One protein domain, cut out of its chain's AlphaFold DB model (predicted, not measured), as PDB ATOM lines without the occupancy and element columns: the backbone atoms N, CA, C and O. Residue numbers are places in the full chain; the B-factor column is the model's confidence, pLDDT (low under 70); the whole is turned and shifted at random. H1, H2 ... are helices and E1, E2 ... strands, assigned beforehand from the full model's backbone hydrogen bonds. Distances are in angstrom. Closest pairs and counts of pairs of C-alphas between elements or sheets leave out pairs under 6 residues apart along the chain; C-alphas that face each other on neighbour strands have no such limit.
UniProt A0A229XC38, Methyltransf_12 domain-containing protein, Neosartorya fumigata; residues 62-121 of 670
ATOM      1  N   LEU A  62     193.864 162.448  27.696       84.81
ATOM      2  CA  LEU A  62     195.096 162.559  26.922       84.81
ATOM      3  C   LEU A  62     196.282 162.487  27.883       84.81
ATOM      4  O   LEU A  62     196.397 163.320  28.781       84.81
ATOM      5  N   CYS A  63     197.165 161.509  27.695       76.88
ATOM      6  CA  CYS A  63     198.518 161.560  28.249       76.88
ATOM      7  C   CYS A  63     199.469 162.110  27.181       76.88
ATOM      8  O   CYS A  63     199.193 161.969  25.992       76.88
ATOM      9  N   HIS A  64     200.591 162.720  27.565       74.81
ATOM     10  CA  HIS A  64     201.626 163.035  26.576       74.81
ATOM     11  C   HIS A  64     202.192 161.722  25.994       74.81
ATOM     12  O   HIS A  64     202.364 160.743  26.720       74.81
ATOM     13  N   ALA A  65     202.491 161.702  24.694       66.88
ATOM     14  CA  ALA A  65     203.113 160.570  23.997       66.88
ATOM     15  C   ALA A  65     204.611 160.436  24.298       66.88
ATOM     16  O   ALA A  65     205.210 159.385  24.082       66.88
ATOM     17  N   LYS A  66     205.221 161.510  24.802       58.28
ATOM     18  CA  LYS A  66     206.577 161.554  25.348       58.28
ATOM     19  C   LYS A  66     206.499 162.279  26.700       58.28
ATOM     20  O   LYS A  66     205.734 163.234  26.794       58.28
ATOM     21  N   PRO A  67     207.229 161.869  27.751       40.34
ATOM     22  CA  PRO A  67     207.192 162.577  29.031       40.34
ATOM     23  C   PRO A  67     207.593 164.052  28.863       40.34
ATOM     24  O   PRO A  67     208.692 164.333  28.389       40.34
ATOM     25  N   ASN A  68     206.711 164.971  29.258       37.53
ATOM     26  CA  ASN A  68     206.947 166.416  29.245       37.53
ATOM     27  C   ASN A  68     207.063 166.917  30.696       37.53
ATOM     28  O   ASN A  68     206.281 166.504  31.555       37.53
ATOM     29  N   ALA A  69     208.065 167.754  30.971       35.88
ATOM     30  CA  ALA A  69     208.442 168.190  32.316       35.88
ATOM     31  C   ALA A  69     207.986 169.622  32.676       35.88
ATOM     32  O   ALA A  69     208.205 170.048  33.808       35.88
ATOM     33  N   ASP A  70     207.364 170.362  31.751       32.88
ATOM     34  CA  ASP A  70     207.146 171.814  31.878       32.88
ATOM     35  C   ASP A  70     205.754 172.223  32.403       32.88
ATOM     36  O   ASP A  70     205.393 173.402  32.370       32.88
ATOM     37  N   VAL A  71     204.953 171.283  32.923       31.06
ATOM     38  CA  VAL A  71     203.605 171.576  33.447       31.06
ATOM     39  C   VAL A  71     203.492 171.219  34.933       31.06
ATOM     40  O   VAL A  71     203.792 170.096  35.328       31.06
ATOM     41  N   ILE A  72     202.927 172.161  35.705       34.12
ATOM     42  CA  ILE A  72     202.624 172.149  37.157       34.12
ATOM     43  C   ILE A  72     203.757 172.685  38.059       34.12
ATOM     44  O   ILE A  72     204.685 171.974  38.424       34.12
ATOM     45  N   PHE A  73     203.574 173.919  38.545       30.36
ATOM     46  CA  PHE A  73     204.198 174.431  39.771       30.36
ATOM     47  C   PHE A  73     203.180 175.227  40.589       30.36
ATOM     48  O   PHE A  73     202.447 176.048  40.033       30.36
ATOM     49  N   GLY A  74     203.175 175.030  41.911       28.05
ATOM     50  CA  GLY A  74     202.437 175.899  42.823       28.05
ATOM     51  C   GLY A  74     202.173 175.303  44.200       28.05
ATOM     52  O   GLY A  74     201.073 174.828  44.434       28.05
ATOM     53  N   PHE A  75     203.142 175.389  45.118       28.53
ATOM     54  CA  PHE A  75     202.931 175.623  46.558       28.53
ATOM     55  C   PHE A  75     204.219 176.180  47.202       28.53
ATOM     56  O   PHE A  75     205.308 176.063  46.648       28.53
ATOM     57  N   HIS A  76     204.088 176.861  48.344       35.59
ATOM     58  CA  HIS A  76     205.160 177.650  48.968       35.59
ATOM     59  C   HIS A  76     206.276 176.808  49.626       35.59
ATOM     60  O   HIS A  76     205.984 175.917  50.420       35.59
ATOM     61  N   LEU A  77     207.547 177.206  49.438       41.38
ATOM     62  CA  LEU A  77     208.656 176.846  50.347       41.38
ATOM     63  C   LEU A  77     209.000 177.976  51.333       41.38
ATOM     64  O   LEU A  77     208.688 179.145  51.117       41.38
ATOM     65  N   SER A  78     209.749 177.598  52.368       49.25
ATOM     66  CA  SER A  78     210.271 178.408  53.480       49.25
ATOM     67  C   SER A  78     211.299 179.497  53.127       49.25
ATOM     68  O   SER A  78     211.675 180.266  54.011       49.25
ATOM     69  N   VAL A  79     211.756 179.582  51.875       56.16
ATOM     70  CA  VAL A  79     212.677 180.625  51.386       56.16
ATOM     71  C   VAL A  79     211.882 181.611  50.534       56.16
ATOM     72  O   VAL A  79     211.260 181.200  49.545       56.16
ATOM     73  N   SER A  80     211.890 182.897  50.910       61.12
ATOM     74  CA  SER A  80     211.124 183.927  50.195       61.12
ATOM     75  C   SER A  80     211.617 184.082  48.747       61.12
ATOM     76  O   SER A  80     212.796 183.833  48.487       61.12
ATOM     77  N   PRO A  81     210.767 184.505  47.788       64.88
ATOM     78  CA  PRO A  81     211.185 184.668  46.390       64.88
ATOM     79  C   PRO A  81     212.445 185.534  46.238       64.88
ATOM     80  O   PRO A  81     213.399 185.124  45.584       64.88
ATOM     81  N   GLU A  82     212.500 186.655  46.963       67.81
ATOM     82  CA  GLU A  82     213.647 187.574  47.022       67.81
ATOM     83  C   GLU A  82     214.940 186.891  47.509       67.81
ATOM     84  O   GLU A  82     216.028 187.171  47.009       67.81
ATOM     85  N   GLN A  83     214.838 185.969  48.472       68.50
ATOM     86  CA  GLN A  83     215.983 185.194  48.956       68.50
ATOM     87  C   GLN A  83     216.417 184.117  47.958       68.50
ATOM     88  O   GLN A  83     217.608 183.835  47.877       68.50
ATOM     89  N   ARG A  84     215.489 183.527  47.189       73.06
ATOM     90  CA  ARG A  84     215.823 182.526  46.161       73.06
ATOM     91  C   ARG A  84     216.593 183.143  44.999       73.06
ATOM     92  O   ARG A  84     217.589 182.567  44.579       73.06
ATOM     93  N   GLU A  85     216.170 184.313  44.519       78.06
ATOM     94  CA  GLU A  85     216.857 185.042  43.440       78.06
ATOM     95  C   GLU A  85     218.301 185.424  43.817       78.06
ATOM     96  O   GLU A  85     219.171 185.494  42.950       78.06
ATOM     97  N   ALA A  86     218.575 185.612  45.112       79.75
ATOM     98  CA  ALA A  86     219.909 185.893  45.641       79.75
ATOM     99  C   ALA A  86     220.821 184.652  45.782       79.75
ATOM    100  O   ALA A  86     222.019 184.810  46.027       79.75
ATOM    101  N   LEU A  87     220.296 183.427  45.644       82.19
ATOM    102  CA  LEU A  87     221.106 182.205  45.710       82.19
ATOM    103  C   LEU A  87     221.918 181.990  44.421       82.19
ATOM    104  O   LEU A  87     221.472 182.374  43.338       82.19
ATOM    105  N   PRO A  88     223.070 181.294  44.483       84.81
ATOM    106  CA  PRO A  88     223.755 180.797  43.292       84.81
ATOM    107  C   PRO A  88     222.829 179.977  42.378       84.81
ATOM    108  O   PRO A  88     222.035 179.174  42.862       84.81
ATOM    109  N   TRP A  89     222.973 180.133  41.057       85.69
ATOM    110  CA  TRP A  89     222.087 179.540  40.038       85.69
ATOM    111  C   TRP A  89     221.813 178.035  40.238       85.69
ATOM    112  O   TRP A  89     220.663 177.608  40.213       85.69
ATOM    113  N   TYR A  90     222.843 177.244  40.551       85.00
ATOM    114  CA  TYR A  90     222.726 175.797  40.762       85.00
ATOM    115  C   TYR A  90     221.868 175.429  41.988       85.00
ATOM    116  O   TYR A  90     221.269 174.359  42.032       85.00
ATOM    117  N   ARG A  91     221.735 176.334  42.969       85.06
ATOM    118  CA  ARG A  91     220.822 176.176  44.114       85.06
ATOM    119  C   ARG A  91     219.396 176.577  43.785       85.06
ATOM    120  O   ARG A  91     218.466 175.990  44.328       85.06
ATOM    121  N   GLN A  92     219.214 177.538  42.881       85.00
ATOM    122  CA  GLN A  92     217.894 177.837  42.323       85.00
ATOM    123  C   GLN A  92     217.372 176.615  41.549       85.00
ATOM    124  O   GLN A  92     216.234 176.201  41.764       85.00
ATOM    125  N   ALA A  93     218.234 175.973  40.748       85.88
ATOM    126  CA  ALA A  93     217.934 174.716  40.059       85.88
ATOM    127  C   ALA A  93     217.625 173.563  41.039       85.88
ATOM    128  O   ALA A  93     216.602 172.893  40.886       85.88
ATOM    129  N   LEU A  94     218.428 173.391  42.102       86.62
ATOM    130  CA  LEU A  94     218.156 172.422  43.174       86.62
ATOM    131  C   LEU A  94     216.782 172.630  43.823       86.62
ATOM    132  O   LEU A  94     216.022 171.671  43.953       86.62
ATOM    133  N   LEU A  95     216.447 173.863  44.217       83.31
ATOM    134  CA  LEU A  95     215.157 174.171  44.839       83.31
ATOM    135  C   LEU A  95     213.992 173.932  43.870       83.31
ATOM    136  O   LEU A  95     213.030 173.273  44.252       83.31
ATOM    137  N   LYS A  96     214.102 174.378  42.612       83.75
ATOM    138  CA  LYS A  96     213.094 174.139  41.565       83.75
ATOM    139  C   LYS A  96     212.845 172.641  41.350       83.75
ATOM    140  O   LYS A  96     211.699 172.212  41.230       83.75
ATOM    141  N   ASN A  97     213.904 171.829  41.341       85.62
ATOM    142  CA  ASN A  97     213.780 170.379  41.213       85.62
ATOM    143  C   ASN A  97     213.187 169.726  42.475       85.62
ATOM    144  O   ASN A  97     212.369 168.816  42.369       85.62
ATOM    145  N   ALA A  98     213.547 170.205  43.668       84.25
ATOM    146  CA  ALA A  98     212.955 169.738  44.920       84.25
ATOM    147  C   ALA A  98     211.449 170.057  45.008       84.25
ATOM    148  O   ALA A  98     210.682 169.213  45.466       84.25
ATOM    149  N   GLU A  99     211.008 171.224  44.518       80.69
ATOM    150  CA  GLU A  99     209.582 171.569  44.393       80.69
ATOM    151  C   GLU A  99     208.854 170.623  43.432       80.69
ATOM    152  O   GLU A  99     207.804 170.088  43.785       80.69
ATOM    153  N   LEU A 100     209.429 170.360  42.253       84.00
ATOM    154  CA  LEU A 100     208.868 169.429  41.268       84.00
ATOM    155  C   LEU A 100     208.697 168.019  41.857       84.00
ATOM    156  O   LEU A 100     207.623 167.424  41.756       84.00
ATOM    157  N   LEU A 101     209.734 167.497  42.518       85.81
ATOM    158  CA  LEU A 101     209.694 166.186  43.169       85.81
ATOM    159  C   LEU A 101     208.653 166.147  44.298       85.81
ATOM    160  O   LEU A 101     207.852 165.216  44.352       85.81
ATOM    161  N   LEU A 102     208.603 167.171  45.157       83.62
ATOM    162  CA  LEU A 102     207.621 167.260  46.240       83.62
ATOM    163  C   LEU A 102     206.180 167.317  45.710       83.62
ATOM    164  O   LEU A 102     205.293 166.699  46.297       83.62
ATOM    165  N   HIS A 103     205.933 168.008  44.594       81.75
ATOM    166  CA  HIS A 103     204.634 167.991  43.917       81.75
ATOM    167  C   HIS A 103     204.283 166.598  43.383       81.75
ATOM    168  O   HIS A 103     203.181 166.115  43.635       81.75
ATOM    169  N   LEU A 104     205.219 165.909  42.724       85.44
ATOM    170  CA  LEU A 104     204.996 164.546  42.232       85.44
ATOM    171  C   LEU A 104     204.682 163.557  43.367       85.44
ATOM    172  O   LEU A 104     203.830 162.687  43.185       85.44
ATOM    173  N   VAL A 105     205.326 163.681  44.533       85.38
ATOM    174  CA  VAL A 105     205.025 162.832  45.702       85.38
ATOM    175  C   VAL A 105     203.662 163.191  46.306       85.38
ATOM    176  O   VAL A 105     202.856 162.292  46.542       85.38
ATOM    177  N   ASN A 106     203.362 164.483  46.497       83.56
ATOM    178  CA  ASN A 106     202.064 164.949  47.009       83.56
ATOM    179  C   ASN A 106     200.882 164.514  46.133       83.56
ATOM    180  O   ASN A 106     199.836 164.152  46.663       83.56
ATOM    181  N   ASP A 107     201.054 164.501  44.813       86.44
ATOM    182  CA  ASP A 107     200.039 164.051  43.858       86.44
ATOM    183  C   ASP A 107     199.922 162.514  43.762       86.44
ATOM    184  O   ASP A 107     199.091 162.009  43.008       86.44
ATOM    185  N   GLY A 108     200.780 161.753  44.457       87.75
ATOM    186  CA  GLY A 108     200.867 160.293  44.322       87.75
ATOM    187  C   GLY A 108     201.391 159.819  42.958       87.75
ATOM    188  O   GLY A 108     201.175 158.670  42.580       87.75
ATOM    189  N   LYS A 109     202.063 160.700  42.204       88.69
ATOM    190  CA  LYS A 109     202.576 160.464  40.841       88.69
ATOM    191  C   LYS A 109     204.059 160.081  40.798       88.69
ATOM    192  O   LYS A 109     204.535 159.649  39.751       88.69
ATOM    193  N   HIS A 110     204.808 160.259  41.888       90.25
ATOM    194  CA  HIS A 110     206.237 159.946  41.916       90.25
ATOM    195  C   HIS A 110     206.475 158.422  41.837       90.25
ATOM    196  O   HIS A 110     205.981 157.688  42.694       90.25
ATOM    197  N   PRO A 111     207.270 157.919  40.874       86.25
ATOM    198  CA  PRO A 111     207.340 156.483  40.572       86.25
ATOM    199  C   PRO A 111     207.967 155.621  41.678       86.25
ATOM    200  O   PRO A 111     207.749 154.412  41.703       86.25
ATOM    201  N   PHE A 112     208.743 156.225  42.583       89.38
ATOM    202  CA  PHE A 112     209.495 155.512  43.629       89.38
ATOM    203  C   PHE A 112     209.180 155.949  45.066       89.38
ATOM    204  O   PHE A 112     209.763 155.401  45.995       89.38
ATOM    205  N   ALA A 113     208.320 156.954  45.260       88.88
ATOM    206  CA  ALA A 113     208.087 157.550  46.576       88.88
ATOM    207  C   ALA A 113     206.582 157.729  46.803       88.88
ATOM    208  O   ALA A 113     205.969 158.572  46.146       88.88
ATOM    209  N   PRO A 114     205.966 156.917  47.678       90.12
ATOM    210  CA  PRO A 114     204.542 156.999  47.948       90.12
ATOM    211  C   PRO A 114     204.197 158.276  48.725       90.12
ATOM    212  O   PRO A 114     204.983 158.781  49.527       90.12
ATOM    213  N   GLN A 115     202.973 158.763  48.520       91.06
ATOM    214  CA  GLN A 115     202.457 160.016  49.086       91.06
ATOM    215  C   GLN A 115     202.601 160.109  50.618       91.06
ATOM    216  O   GLN A 115     202.785 161.198  51.159       91.06
ATOM    217  N   ASN A 116     202.555 158.982  51.338       89.50
ATOM    218  CA  ASN A 116     202.658 158.975  52.797       89.50
ATOM    219  C   ASN A 116     204.037 159.415  53.324       89.50
ATOM    220  O   ASN A 116     204.094 159.896  54.451       89.50
ATOM    221  N   TRP A 117     205.111 159.332  52.525       88.44
ATOM    222  CA  TRP A 117     206.448 159.809  52.924       88.44
ATOM    223  C   TRP A 117     206.505 161.326  53.165       88.44
ATOM    224  O   TRP A 117     207.398 161.804  53.856       88.44
ATOM    225  N   VAL A 118     205.530 162.101  52.671       83.44
ATOM    226  CA  VAL A 118     205.405 163.541  52.995       83.44
ATOM    227  C   VAL A 118     205.141 163.767  54.493       83.44
ATOM    228  O   VAL A 118     205.390 164.855  55.007       83.44
ATOM    229  N   SER A 119     204.653 162.745  55.207       83.44
ATOM    230  CA  SER A 119     204.413 162.790  56.655       83.44
ATOM    231  C   SER A 119     205.595 162.300  57.502       83.44
ATOM    232  O   SER A 119     205.505 162.369  58.728       83.44
ATOM    233  N   ASP A 120     206.680 161.803  56.894       84.38
ATOM    234  CA  ASP A 120     207.825 161.264  57.635       84.38
ATOM    235  C   ASP A 120     208.602 162.396  58.330       84.38
ATOM    236  O   ASP A 120     208.992 163.391  57.709       84.38
ATOM    237  N   THR A 121     208.851 162.256  59.634       83.38
ATOM    238  CA  THR A 121     209.616 163.260  60.387       83.38
ATOM    239  C   THR A 121     211.124 163.073  60.214       83.38
ATOM    240  O   THR A 121     211.610 162.010  59.817       83.38
TER     241      THR A 121
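This is residues 62 to 121 of the 670 residues of the protein "Methyltransf_12 domain-containing protein" of Neosartorya fumigata (UniProt A0A229XC38). One long helix, H2, makes the core, with short helix H1 near its first end and short helix H3 at its last end. A long loop, residues 65 to 80, crosses H2, and residues 62 to 68, with the short strand E1, stick out. The 60 printed residues hold E1, H1, H2 and H3 in that order, mostly helix; the whole is loose, radius of gyration of the C-alphas 13.5 A, and flat, spanning 37 by 33 by 17 A.

H2, residues 89 to 106, runs 25.7 A from C-alpha 89 at (222.087, 179.540, 40.038) to C-alpha 106 at (202.064, 164.949, 47.009). H1 is residues 81 to 85, 6.4 A; H3 is residues 115 to 119, 8.3 A; E1 is residues 62 to 64, 6.6 A.

H2 touches H3 with residues 105 to 106 alone, closest C-alphas Val 105 and Gln 115, 5.1 A. H1 and H2 are close but not clearly touching, closest C-alphas Arg 84 and Gln 92, 6.4 A. E1 pairs with no named strand and is apart from H1, H2 and H3. Every O i to N i+4 pair is within hydrogen-bond range in H1 and H2; H3 has 0 of 1, but 2 of 2 O i to N i+3.

The C-alphas farthest apart, Leu 62 and Ala 86, are 38.9 A apart. The printed part has no cut; the link E1 to H1 is long. Residues 65 to 83 have pLDDT under 70.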